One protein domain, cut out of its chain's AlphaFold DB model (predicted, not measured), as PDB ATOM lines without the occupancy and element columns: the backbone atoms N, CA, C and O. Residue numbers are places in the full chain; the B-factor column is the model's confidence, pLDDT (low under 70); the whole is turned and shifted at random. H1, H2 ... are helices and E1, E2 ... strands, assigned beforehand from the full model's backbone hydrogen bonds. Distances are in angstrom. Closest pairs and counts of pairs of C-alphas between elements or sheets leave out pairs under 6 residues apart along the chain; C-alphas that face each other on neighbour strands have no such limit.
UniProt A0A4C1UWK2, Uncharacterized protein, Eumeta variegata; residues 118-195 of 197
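Overview. This is residues 118 to 195 of the 197 residues of an uncharacterized protein of Eumeta variegata (UniProt A0A4C1UWK2). A twisted sheet of four antiparallel strands, side by side in the order E1 E2 E3 E4, has one helix, H1, loosely set across one face. The strands form a meander, each the antiparallel neighbour of the one before. The printed part has 78 residues, with H1 after the four named strands; the class is mixed. It is compact, with a radius of gyration of the C-alphas of 12.7 A and spans of 34 by 24 by 20 A.

Along the chain. E1, residues 126 to 130, begins at C-alpha 126 (32.892, 19.918, 122.135). E2, residues 144 to 152, is 26.3 A long; E3, residues 158 to 167, 27.3 A; E4, residues 170 to 176, 19.7 A. H1, residues 185 to 195, ends at C-alpha 195 (30.682, 21.972, 133.289).

Arrangement. Within hydrogen-bond range are N 127 and O 150 in hairpin E1 and E2, 3.0 A; N 147 and O 164 in E2 and E3, 2.8 A; N 165 and O 172 in E3 and E4, 2.9 A. H1 is on the sheet, height 9.8 A, across the strands at 76 degrees to E2 on the local plane. Its O i to N i+4 pairs are within range in 5 of 7.

Size, cuts and confidence. The E1 to E2 link is long. The printed part has no cut. Residues 176 to 195 have pLDDT under 70.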
ATOM      1  N   GLN A 118      47.786   7.448 124.620       94.94
ATOM      2  CA  GLN A 118      47.947   8.895 124.630       94.94
ATOM      3  C   GLN A 118      46.592   9.573 124.416       94.94
ATOM      4  O   GLN A 118      45.840   9.176 123.524       94.94
ATOM      5  N   LEU A 119      46.275  10.580 125.231       92.75
ATOM      6  CA  LEU A 119      45.025  11.318 125.109       92.75
ATOM      7  C   LEU A 119      44.994  12.148 123.819       92.75
ATOM      8  O   LEU A 119      45.962  12.867 123.547       92.75
ATOM      9  N   PRO A 120      43.897  12.075 123.043       92.19
ATOM     10  CA  PRO A 120      43.775  12.811 121.793       92.19
ATOM     11  C   PRO A 120      43.666  14.327 122.039       92.19
ATOM     12  O   PRO A 120      43.377  14.758 123.152       92.19
ATOM     13  N   PRO A 121      43.865  15.162 121.010       93.19
ATOM     14  CA  PRO A 121      43.516  16.580 121.066       93.19
ATOM     15  C   PRO A 121      42.029  16.797 121.391       93.19
ATOM     16  O   PRO A 121      41.188  15.961 121.058       93.19
ATOM     17  N   GLN A 122      41.690  17.931 122.013       87.12
ATOM     18  CA  GLN A 122      40.285  18.305 122.220       87.12
ATOM     19  C   GLN A 122      39.608  18.609 120.868       87.12
ATOM     20  O   GLN A 122      40.229  19.250 120.014       87.12
ATOM     21  N   PRO A 123      38.356  18.167 120.652       83.56
ATOM     22  CA  PRO A 123      37.598  18.498 119.451       83.56
ATOM     23  C   PRO A 123      37.270  19.998 119.396       83.56
ATOM     24  O   PRO A 123      37.147  20.655 120.425       83.56
ATOM     25  N   HIS A 124      37.108  20.535 118.184       79.44
ATOM     26  CA  HIS A 124      36.844  21.965 117.976       79.44
ATOM     27  C   HIS A 124      35.449  22.405 118.471       79.44
ATOM     28  O   HIS A 124      35.306  23.514 118.970       79.44
ATOM     29  N   TYR A 125      34.449  21.518 118.383       82.75
ATOM     30  CA  TYR A 125      33.062  21.758 118.809       82.75
ATOM     31  C   TYR A 125      32.630  20.732 119.854       82.75
ATOM     32  O   TYR A 125      31.844  19.825 119.584       82.75
ATOM     33  N   GLY A 126      33.225  20.812 121.039       86.00
ATOM     34  CA  GLY A 126      32.892  19.918 122.135       86.00
ATOM     35  C   GLY A 126      34.040  19.755 123.112       86.00
ATOM     36  O   GLY A 126      34.884  20.635 123.278       86.00
ATOM     37  N   GLY A 127      34.086  18.599 123.755       88.56
ATOM     38  CA  GLY A 127      35.196  18.265 124.622       88.56
ATOM     39  C   GLY A 127      35.128  16.845 125.138       88.56
ATOM     40  O   GLY A 127      34.166  16.121 124.910       88.56
ATOM     41  N   TYR A 128      36.151  16.442 125.875       88.62
ATOM     42  CA  TYR A 128      36.125  15.189 126.613       88.62
ATOM     43  C   TYR A 128      36.673  15.351 128.027       88.62
ATOM     44  O   TYR A 128      37.435  16.279 128.323       88.62
ATOM     45  N   THR A 129      36.295  14.422 128.902       88.94
ATOM     46  CA  THR A 129      36.831  14.273 130.257       88.94
ATOM     47  C   THR A 129      37.329  12.848 130.469       88.94
ATOM     48  O   THR A 129      36.745  11.885 129.972       88.94
ATOM     49  N   ALA A 130      38.447  12.708 131.185       90.25
ATOM     50  CA  ALA A 130      38.981  11.406 131.556       90.25
ATOM     51  C   ALA A 130      38.362  10.941 132.877       90.25
ATOM     52  O   ALA A 130      38.505  11.587 133.917       90.25
ATOM     53  N   VAL A 131      37.683   9.798 132.838       87.25
ATOM     54  CA  VAL A 131      36.997   9.226 133.997       87.25
ATOM     55  C   VAL A 131      38.024   8.843 135.064       87.25
ATOM     56  O   VAL A 131      39.039   8.212 134.762       87.25
ATOM     57  N   ASN A 132      37.760   9.218 136.320       82.75
ATOM     58  CA  ASN A 132      38.635   8.992 137.482       82.75
ATOM     59  C   ASN A 132      40.031   9.637 137.382       82.75
ATOM     60  O   ASN A 132      40.925   9.299 138.162       82.75
ATOM     61  N   ARG A 133      40.248  10.546 136.425       84.69
ATOM     62  CA  ARG A 133      41.523  11.248 136.215       84.69
ATOM     63  C   ARG A 133      41.277  12.757 136.107       84.69
ATOM     64  O   ARG A 133      41.458  13.331 135.030       84.69
ATOM     65  N   PRO A 134      40.851  13.406 137.208       77.81
ATOM     66  CA  PRO A 134      40.671  14.850 137.215       77.81
ATOM     67  C   PRO A 134      42.005  15.532 136.885       77.81
ATOM     68  O   PRO A 134      43.047  15.178 137.434       77.81
ATOM     69  N   GLY A 135      41.980  16.479 135.948       83.19
ATOM     70  CA  GLY A 135      43.168  17.218 135.510       83.19
ATOM     71  C   GLY A 135      43.982  16.580 134.381       83.19
ATOM     72  O   GLY A 135      44.997  17.163 134.004       83.19
ATOM     73  N   ALA A 136      43.556  15.444 133.817       90.00
ATOM     74  CA  ALA A 136      44.197  14.877 132.630       90.00
ATOM     75  C   ALA A 136      44.073  15.821 131.421       90.00
ATOM     76  O   ALA A 136      42.996  16.356 131.138       90.00
ATOM     77  N   LYS A 137      45.176  16.009 130.697       92.50
ATOM     78  CA  LYS A 137      45.304  16.946 129.577       92.50
ATOM     79  C   LYS A 137      45.551  16.211 128.258       92.50
ATOM     80  O   LYS A 137      46.046  15.083 128.257       92.50
ATOM     81  N   PRO A 138      45.216  16.828 127.113       93.38
ATOM     82  CA  PRO A 138      45.612  16.304 125.810       93.38
ATOM     83  C   PRO A 138      47.106  15.986 125.766       93.38
ATOM     84  O   PRO A 138      47.925  16.779 126.231       93.38
ATOM     85  N   GLY A 139      47.455  14.825 125.216       92.69
ATOM     86  CA  GLY A 139      48.832  14.345 125.166       92.69
ATOM     87  C   GLY A 139      49.301  13.547 126.386       92.69
ATOM     88  O   GLY A 139      50.319  12.867 126.259       92.69
ATOM     89  N   ASP A 140      48.570  13.546 127.508       92.75
ATOM     90  CA  ASP A 140      48.894  12.690 128.656       92.75
ATOM     91  C   ASP A 140      48.807  11.205 128.282       92.75
ATOM     92  O   ASP A 140      48.006  10.799 127.437       92.75
ATOM     93  N   VAL A 141      49.632  10.379 128.927       93.50
ATOM     94  CA  VAL A 141      49.819   8.974 128.554       93.50
ATOM     95  C   VAL A 141      49.418   8.046 129.700       93.50
ATOM     96  O   VAL A 141      49.910   8.166 130.820       93.50
ATOM     97  N   PHE A 142      48.556   7.072 129.406       91.25
ATOM     98  CA  PHE A 142      48.007   6.122 130.375       91.25
ATOM     99  C   PHE A 142      48.148   4.675 129.893       91.25
ATOM    100  O   PHE A 142      48.121   4.400 128.700       91.25
ATOM    101  N   GLY A 143      48.254   3.704 130.806       89.38
ATOM    102  CA  GLY A 143      48.173   2.281 130.429       89.38
ATOM    103  C   GLY A 143      46.757   1.865 130.011       89.38
ATOM    104  O   GLY A 143      46.569   1.050 129.105       89.38
ATOM    105  N   ASN A 144      45.763   2.463 130.665       89.69
ATOM    106  CA  ASN A 144      44.345   2.338 130.378       89.69
ATOM    107  C   ASN A 144      43.626   3.634 130.770       89.69
ATOM    108  O   ASN A 144      43.959   4.257 131.778       89.69
ATOM    109  N   VAL A 145      42.634   4.038 129.983       91.88
ATOM    110  CA  VAL A 145      41.844   5.241 130.264       91.88
ATOM    111  C   VAL A 145      40.465   5.130 129.634       91.88
ATOM    112  O   VAL A 145      40.315   4.554 128.559       91.88
ATOM    113  N   THR A 146      39.462   5.697 130.300       91.44
ATOM    114  CA  THR A 146      38.128   5.890 129.734       91.44
ATOM    115  C   THR A 146      37.881   7.383 129.600       91.44
ATOM    116  O   THR A 146      38.049   8.119 130.570       91.44
ATOM    117  N   LEU A 147      37.503   7.826 128.408       88.62
ATOM    118  CA  LEU A 147      37.079   9.188 128.127       88.62
ATOM    119  C   LEU A 147      35.582   9.205 127.881       88.62
ATOM    120  O   LEU A 147      35.074   8.337 127.171       88.62
ATOM    121  N   ILE A 148      34.904  10.219 128.399       87.88
ATOM    122  CA  ILE A 148      33.582  10.583 127.904       87.88
ATOM    123  C   ILE A 148      33.743  11.859 127.097       87.88
ATOM    124  O   ILE A 148      34.207  12.868 127.625       87.88
ATOM    125  N   SER A 149      33.423  11.786 125.811       85.88
ATOM    126  CA  SER A 149      33.436  12.931 124.914       85.88
ATOM    127  C   SER A 149      32.023  13.357 124.570       85.88
ATOM    128  O   SER A 149      31.107  12.536 124.528       85.88
ATOM    129  N   PHE A 150      31.860  14.645 124.337       83.94
ATOM    130  CA  PHE A 150      30.635  15.244 123.863       83.94
ATOM    131  C   PHE A 150      30.958  16.155 122.685       83.94
ATOM    132  O   PHE A 150      32.013  16.794 122.647       83.94
ATOM    133  N   ILE A 151      30.045  16.197 121.728       84.06
ATOM    134  CA  ILE A 151      30.106  17.080 120.568       84.06
ATOM    135  C   ILE A 151      28.898  17.994 120.645       84.06
ATOM    136  O   ILE A 151      27.793  17.534 120.945       84.06
ATOM    137  N   THR A 152      29.114  19.273 120.374       81.94
ATOM    138  CA  THR A 152      28.051  20.263 120.244       81.94
ATOM    139  C   THR A 152      27.830  20.615 118.779       81.94
ATOM    140  O   THR A 152      28.747  20.515 117.962       81.94
ATOM    141  N   ASP A 153      26.612  21.011 118.430       82.12
ATOM    142  CA  ASP A 153      26.310  21.537 117.102       82.12
ATOM    143  C   ASP A 153      26.694  23.026 116.967       82.12
ATOM    144  O   ASP A 153      27.312  23.619 117.857       82.12
ATOM    145  N   GLY A 154      26.341  23.640 115.833       77.00
ATOM    146  CA  GLY A 154      26.617  25.056 115.564       77.00
ATOM    147  C   GLY A 154      25.878  26.042 116.480       77.00
ATOM    148  O   GLY A 154      26.268  27.205 116.538       77.00
ATOM    149  N   ASN A 155      24.859  25.585 117.214       82.88
ATOM    150  CA  ASN A 155      24.120  26.369 118.203       82.88
ATOM    151  C   ASN A 155      24.647  26.139 119.633       82.88
ATOM    152  O   ASN A 155      24.069  26.654 120.587       82.88
ATOM    153  N   ASN A 156      25.753  25.397 119.784       74.94
ATOM    154  CA  ASN A 156      26.291  24.909 121.055       74.94
ATOM    155  C   ASN A 156      25.357  23.941 121.803       74.94
ATOM    156  O   ASN A 156      25.529  23.730 123.006       74.94
ATOM    157  N   GLU A 157      24.395  23.320 121.119       78.75
ATOM    158  CA  GLU A 157      23.541  22.298 121.718       78.75
ATOM    159  C   GLU A 157      24.247  20.940 121.699       78.75
ATOM    160  O   GLU A 157      25.010  20.628 120.783       78.75
ATOM    161  N   LEU A 158      24.012  20.117 122.725       76.88
ATOM    162  CA  LEU A 158      24.609  18.788 122.825       76.88
ATOM    163  C   LEU A 158      24.107  17.898 121.678       76.88
ATOM    164  O   LEU A 158      22.955  17.474 121.660       76.88
ATOM    165  N   ALA A 159      24.988  17.576 120.735       78.00
ATOM    166  CA  ALA A 159      24.647  16.793 119.553       78.00
ATOM    167  C   ALA A 159      24.874  15.289 119.760       78.00
ATOM    168  O   ALA A 159      24.110  14.466 119.247       78.00
ATOM    169  N   ALA A 160      25.935  14.920 120.483       78.69
ATOM    170  CA  ALA A 160      26.283  13.527 120.745       78.69
ATOM    171  C   ALA A 160      27.164  13.374 121.987       78.69
ATOM    172  O   ALA A 160      28.002  14.230 122.265       78.69
ATOM    173  N   VAL A 161      27.029  12.234 122.670       82.12
ATOM    174  CA  VAL A 161      27.941  11.779 123.724       82.12
ATOM    175  C   VAL A 161      28.510  10.418 123.334       82.12
ATOM    176  O   VAL A 161      27.806   9.529 122.852       82.12
ATOM    177  N   THR A 162      29.809  10.233 123.522       82.69
ATOM    178  CA  THR A 162      30.495   8.977 123.223       82.69
ATOM    179  C   THR A 162      31.456   8.612 124.337       82.69
ATOM    180  O   THR A 162      32.188   9.445 124.871       82.69
ATOM    181  N   GLN A 163      31.494   7.329 124.667       87.62
ATOM    182  CA  GLN A 163      32.486   6.759 125.558       87.62
ATOM    183  C   GLN A 163      33.613   6.136 124.736       87.62
ATOM    184  O   GLN A 163      33.382   5.343 123.821       87.62
ATOM    185  N   HIS A 164      34.845   6.464 125.102       87.94
ATOM    186  CA  HIS A 164      36.053   5.899 124.522       87.94
ATOM    187  C   HIS A 164      36.821   5.167 125.605       87.94
ATOM    188  O   HIS A 164      37.143   5.750 126.634       87.94
ATOM    189  N   THR A 165      37.157   3.906 125.384       92.62
ATOM    190  CA  THR A 165      37.990   3.145 126.315       92.62
ATOM    191  C   THR A 165      39.260   2.735 125.604       92.62
ATOM    192  O   THR A 165      39.205   2.107 124.553       92.62
ATOM    193  N   CYS A 166      40.403   3.087 126.180       92.06
ATOM    194  CA  CYS A 166      41.696   2.648 125.700       92.06
ATOM    195  C   CYS A 166      42.326   1.639 126.647       92.06
ATOM    196  O   CYS A 166      42.370   1.847 127.864       92.06
ATOM    197  N   PHE A 167      42.859   0.568 126.070       90.69
ATOM    198  CA  PHE A 167      43.644  -0.430 126.779       90.69
ATOM    199  C   PHE A 167      44.807  -0.883 125.904       90.69
ATOM    200  O   PHE A 167      44.610  -1.268 124.754       90.69
ATOM    201  N   SER A 168      46.029  -0.849 126.445       87.25
ATOM    202  CA  SER A 168      47.241  -1.261 125.714       87.25
ATOM    203  C   SER A 168      47.394  -0.565 124.349       87.25
ATOM    204  O   SER A 168      47.740  -1.192 123.348       87.25
ATOM    205  N   GLY A 169      47.084   0.734 124.301       86.12
ATOM    206  CA  GLY A 169      47.190   1.570 123.101       86.12
ATOM    207  C   GLY A 169      46.108   1.339 122.038       86.12
ATOM    208  O   GLY A 169      46.184   1.953 120.978       86.12
ATOM    209  N   ALA A 170      45.116   0.481 122.292       86.69
ATOM    210  CA  ALA A 170      43.971   0.281 121.408       86.69
ATOM    211  C   ALA A 170      42.734   1.002 121.954       86.69
ATOM    212  O   ALA A 170      42.379   0.810 123.117       86.69
ATOM    213  N   TRP A 171      42.079   1.802 121.109       88.44
ATOM    214  CA  TRP A 171      40.858   2.540 121.434       88.44
ATOM    215  C   TRP A 171      39.608   1.784 120.972       88.44
ATOM    216  O   TRP A 171      39.532   1.325 119.835       88.44
ATOM    217  N   ALA A 172      38.617   1.689 121.854       85.69
ATOM    218  CA  ALA A 172      37.273   1.197 121.583       85.69
ATOM    219  C   ALA A 172      36.260   2.326 121.803       85.69
ATOM    220  O   ALA A 172      36.416   3.139 122.717       85.69
ATOM    221  N   HIS A 173      35.223   2.372 120.969       85.81
ATOM    222  CA  HIS A 173      34.249   3.462 120.921       85.81
ATOM    223  C   HIS A 173      32.843   2.912 121.179       85.81
ATOM    224  O   HIS A 173      32.464   1.896 120.598       85.81
ATOM    225  N   LYS A 174      32.064   3.593 122.022       80.12
ATOM    226  CA  LYS A 174      30.649   3.300 122.279       80.12
ATOM    227  C   LYS A 174      29.850   4.600 122.220       80.12
ATOM    228  O   LYS A 174      30.112   5.524 122.987       80.12
ATOM    229  N   SER A 175      28.891   4.687 121.304       72.19
ATOM    230  CA  SER A 175      27.972   5.825 121.215       72.19
ATOM    231  C   SER A 175      26.912   5.748 122.308       72.19
ATOM    232  O   SER A 175      26.297   4.699 122.495       72.19
ATOM    233  N   ILE A 176      26.690   6.866 122.992       68.94
ATOM    234  CA  ILE A 176      25.638   7.060 123.988       68.94
ATOM    235  C   ILE A 176      24.731   8.135 123.377       68.94
ATOM    236  O   ILE A 176      24.926   9.327 123.590       68.94
ATOM    237  N   SER A 177      23.867   7.733 122.443       54.59
ATOM    238  CA  SER A 177      23.046   8.683 121.683       54.59
ATOM    239  C   SER A 177      21.731   8.963 122.402       54.59
ATOM    240  O   SER A 177      21.074   8.032 122.853       54.59
ATOM    241  N   ASP A 178      21.338  10.237 122.429       44.69
ATOM    242  CA  ASP A 178      20.099  10.747 123.034       44.69
ATOM    243  C   ASP A 178      18.863  10.619 122.119       44.69
ATOM    244  O   ASP A 178      17.734  10.910 122.505       44.69
ATOM    245  N   ARG A 179      19.023  10.144 120.875       39.72
ATOM    246  CA  ARG A 179      17.887   9.958 119.960       39.72
ATOM    247  C   ARG A 179      17.413   8.508 119.947       39.72
ATOM    248  O   ARG A 179      17.778   7.729 119.074       39.72
ATOM    249  N   GLY A 180      16.536   8.189 120.899       37.53
ATOM    250  CA  GLY A 180      15.543   7.119 120.744       37.53
ATOM    251  C   GLY A 180      15.970   5.703 121.133       37.53
ATOM    252  O   GLY A 180      15.405   4.744 120.612       37.53
ATOM    253  N   GLY A 181      16.918   5.550 122.057       34.62
ATOM    254  CA  GLY A 181      17.246   4.247 122.631       34.62
ATOM    255  C   GLY A 181      18.038   4.371 123.924       34.62
ATOM    256  O   GLY A 181      19.257   4.465 123.872       34.62
ATOM    257  N   GLU A 182      17.318   4.356 125.050       37.88
ATOM    258  CA  GLU A 182      17.796   3.928 126.377       37.88
ATOM    259  C   GLU A 182      19.172   4.512 126.766       37.88
ATOM    260  O   GLU A 182      20.201   3.833 126.777       37.88
ATOM    261  N   CYS A 183      19.192   5.811 127.078       37.06
ATOM    262  CA  CYS A 183      20.336   6.440 127.729       37.06
ATOM    263  C   CYS A 183      20.519   5.842 129.128       37.06
ATOM    264  O   CYS A 183      19.589   5.828 129.931       37.06
ATOM    265  N   ASP A 184      21.747   5.439 129.444       42.97
ATOM    266  CA  ASP A 184      22.232   5.299 130.818       42.97
ATOM    267  C   ASP A 184      22.328   6.726 131.405       42.97
ATOM    268  O   ASP A 184      23.372   7.387 131.375       42.97
ATOM    269  N   VAL A 185      21.162   7.275 131.770       39.84
ATOM    270  CA  VAL A 185      20.910   8.692 132.103       39.84
ATOM    271  C   VAL A 185      21.763   9.199 133.269       39.84
ATOM    272  O   VAL A 185      22.032  10.400 133.353       39.84
ATOM    273  N   ASP A 186      22.275   8.297 134.106       41.00
ATOM    274  CA  ASP A 186      23.148   8.630 135.232       41.00
ATOM    275  C   ASP A 186      24.520   9.172 134.785       41.00
ATOM    276  O   ASP A 186      25.082  10.054 135.440       41.00
ATOM    277  N   LEU A 187      25.053   8.721 133.640       41.12
ATOM    278  CA  LEU A 187      26.365   9.165 133.151       41.12
ATOM    279  C   LEU A 187      26.304  10.555 132.500       41.12
ATOM    280  O   LEU A 187      27.210  11.370 132.677       41.12
ATOM    281  N   VAL A 188      25.226  10.844 131.765       35.41
ATOM    282  CA  VAL A 188      25.038  12.128 131.068       35.41
ATOM    283  C   VAL A 188      24.680  13.237 132.063       35.41
ATOM    284  O   VAL A 188      25.244  14.330 131.992       35.41
ATOM    285  N   ALA A 189      23.831  12.949 133.055       36.31
ATOM    286  CA  ALA A 189      23.441  13.923 134.077       36.31
ATOM    287  C   ALA A 189      24.619  14.379 134.961       36.31
ATOM    288  O   ALA A 189      24.664  15.541 135.374       36.31
ATOM    289  N   HIS A 190      25.591  13.498 135.230       39.75
ATOM    290  CA  HIS A 190      26.781  13.852 136.007       39.75
ATOM    291  C   HIS A 190      27.737  14.772 135.224       39.75
ATOM    292  O   HIS A 190      28.261  15.733 135.778       39.75
ATOM    293  N   ILE A 191      27.898  14.544 133.916       36.28
ATOM    294  CA  ILE A 191      28.801  15.332 133.056       36.28
ATOM    295  C   ILE A 191      28.262  16.742 132.794       36.28
ATOM    296  O   ILE A 191      29.034  17.700 132.785       36.28
ATOM    297  N   VAL A 192      26.946  16.887 132.613       33.56
ATOM    298  CA  VAL A 192      26.318  18.195 132.363       33.56
ATOM    299  C   VAL A 192      26.341  19.081 133.619       33.56
ATOM    300  O   VAL A 192      26.498  20.295 133.503       33.56
ATOM    301  N   ARG A 193      26.267  18.501 134.827       33.41
ATOM    302  CA  ARG A 193      26.281  19.266 136.089       33.41
ATOM    303  C   ARG A 193      27.644  19.846 136.475       33.41
ATOM    304  O   ARG A 193      27.664  20.856 137.166       33.41
ATOM    305  N   GLU A 194      28.760  19.258 136.044       34.59
ATOM    306  CA  GLU A 194      30.101  19.744 136.424       34.59
ATOM    307  C   GLU A 194      30.710  20.787 135.468       34.59
ATOM    308  O   GLU A 194      31.723  21.394 135.809       34.59
ATOM    309  N   LYS A 195      30.131  21.019 134.280       32.03
ATOM    310  CA  LYS A 195      30.682  21.972 133.289       32.03
ATOM    311  C   LYS A 195      29.780  23.156 132.927       32.03
ATOM    312  O   LYS A 195      30.221  24.014 132.168       32.03
TER     313      LYS A 195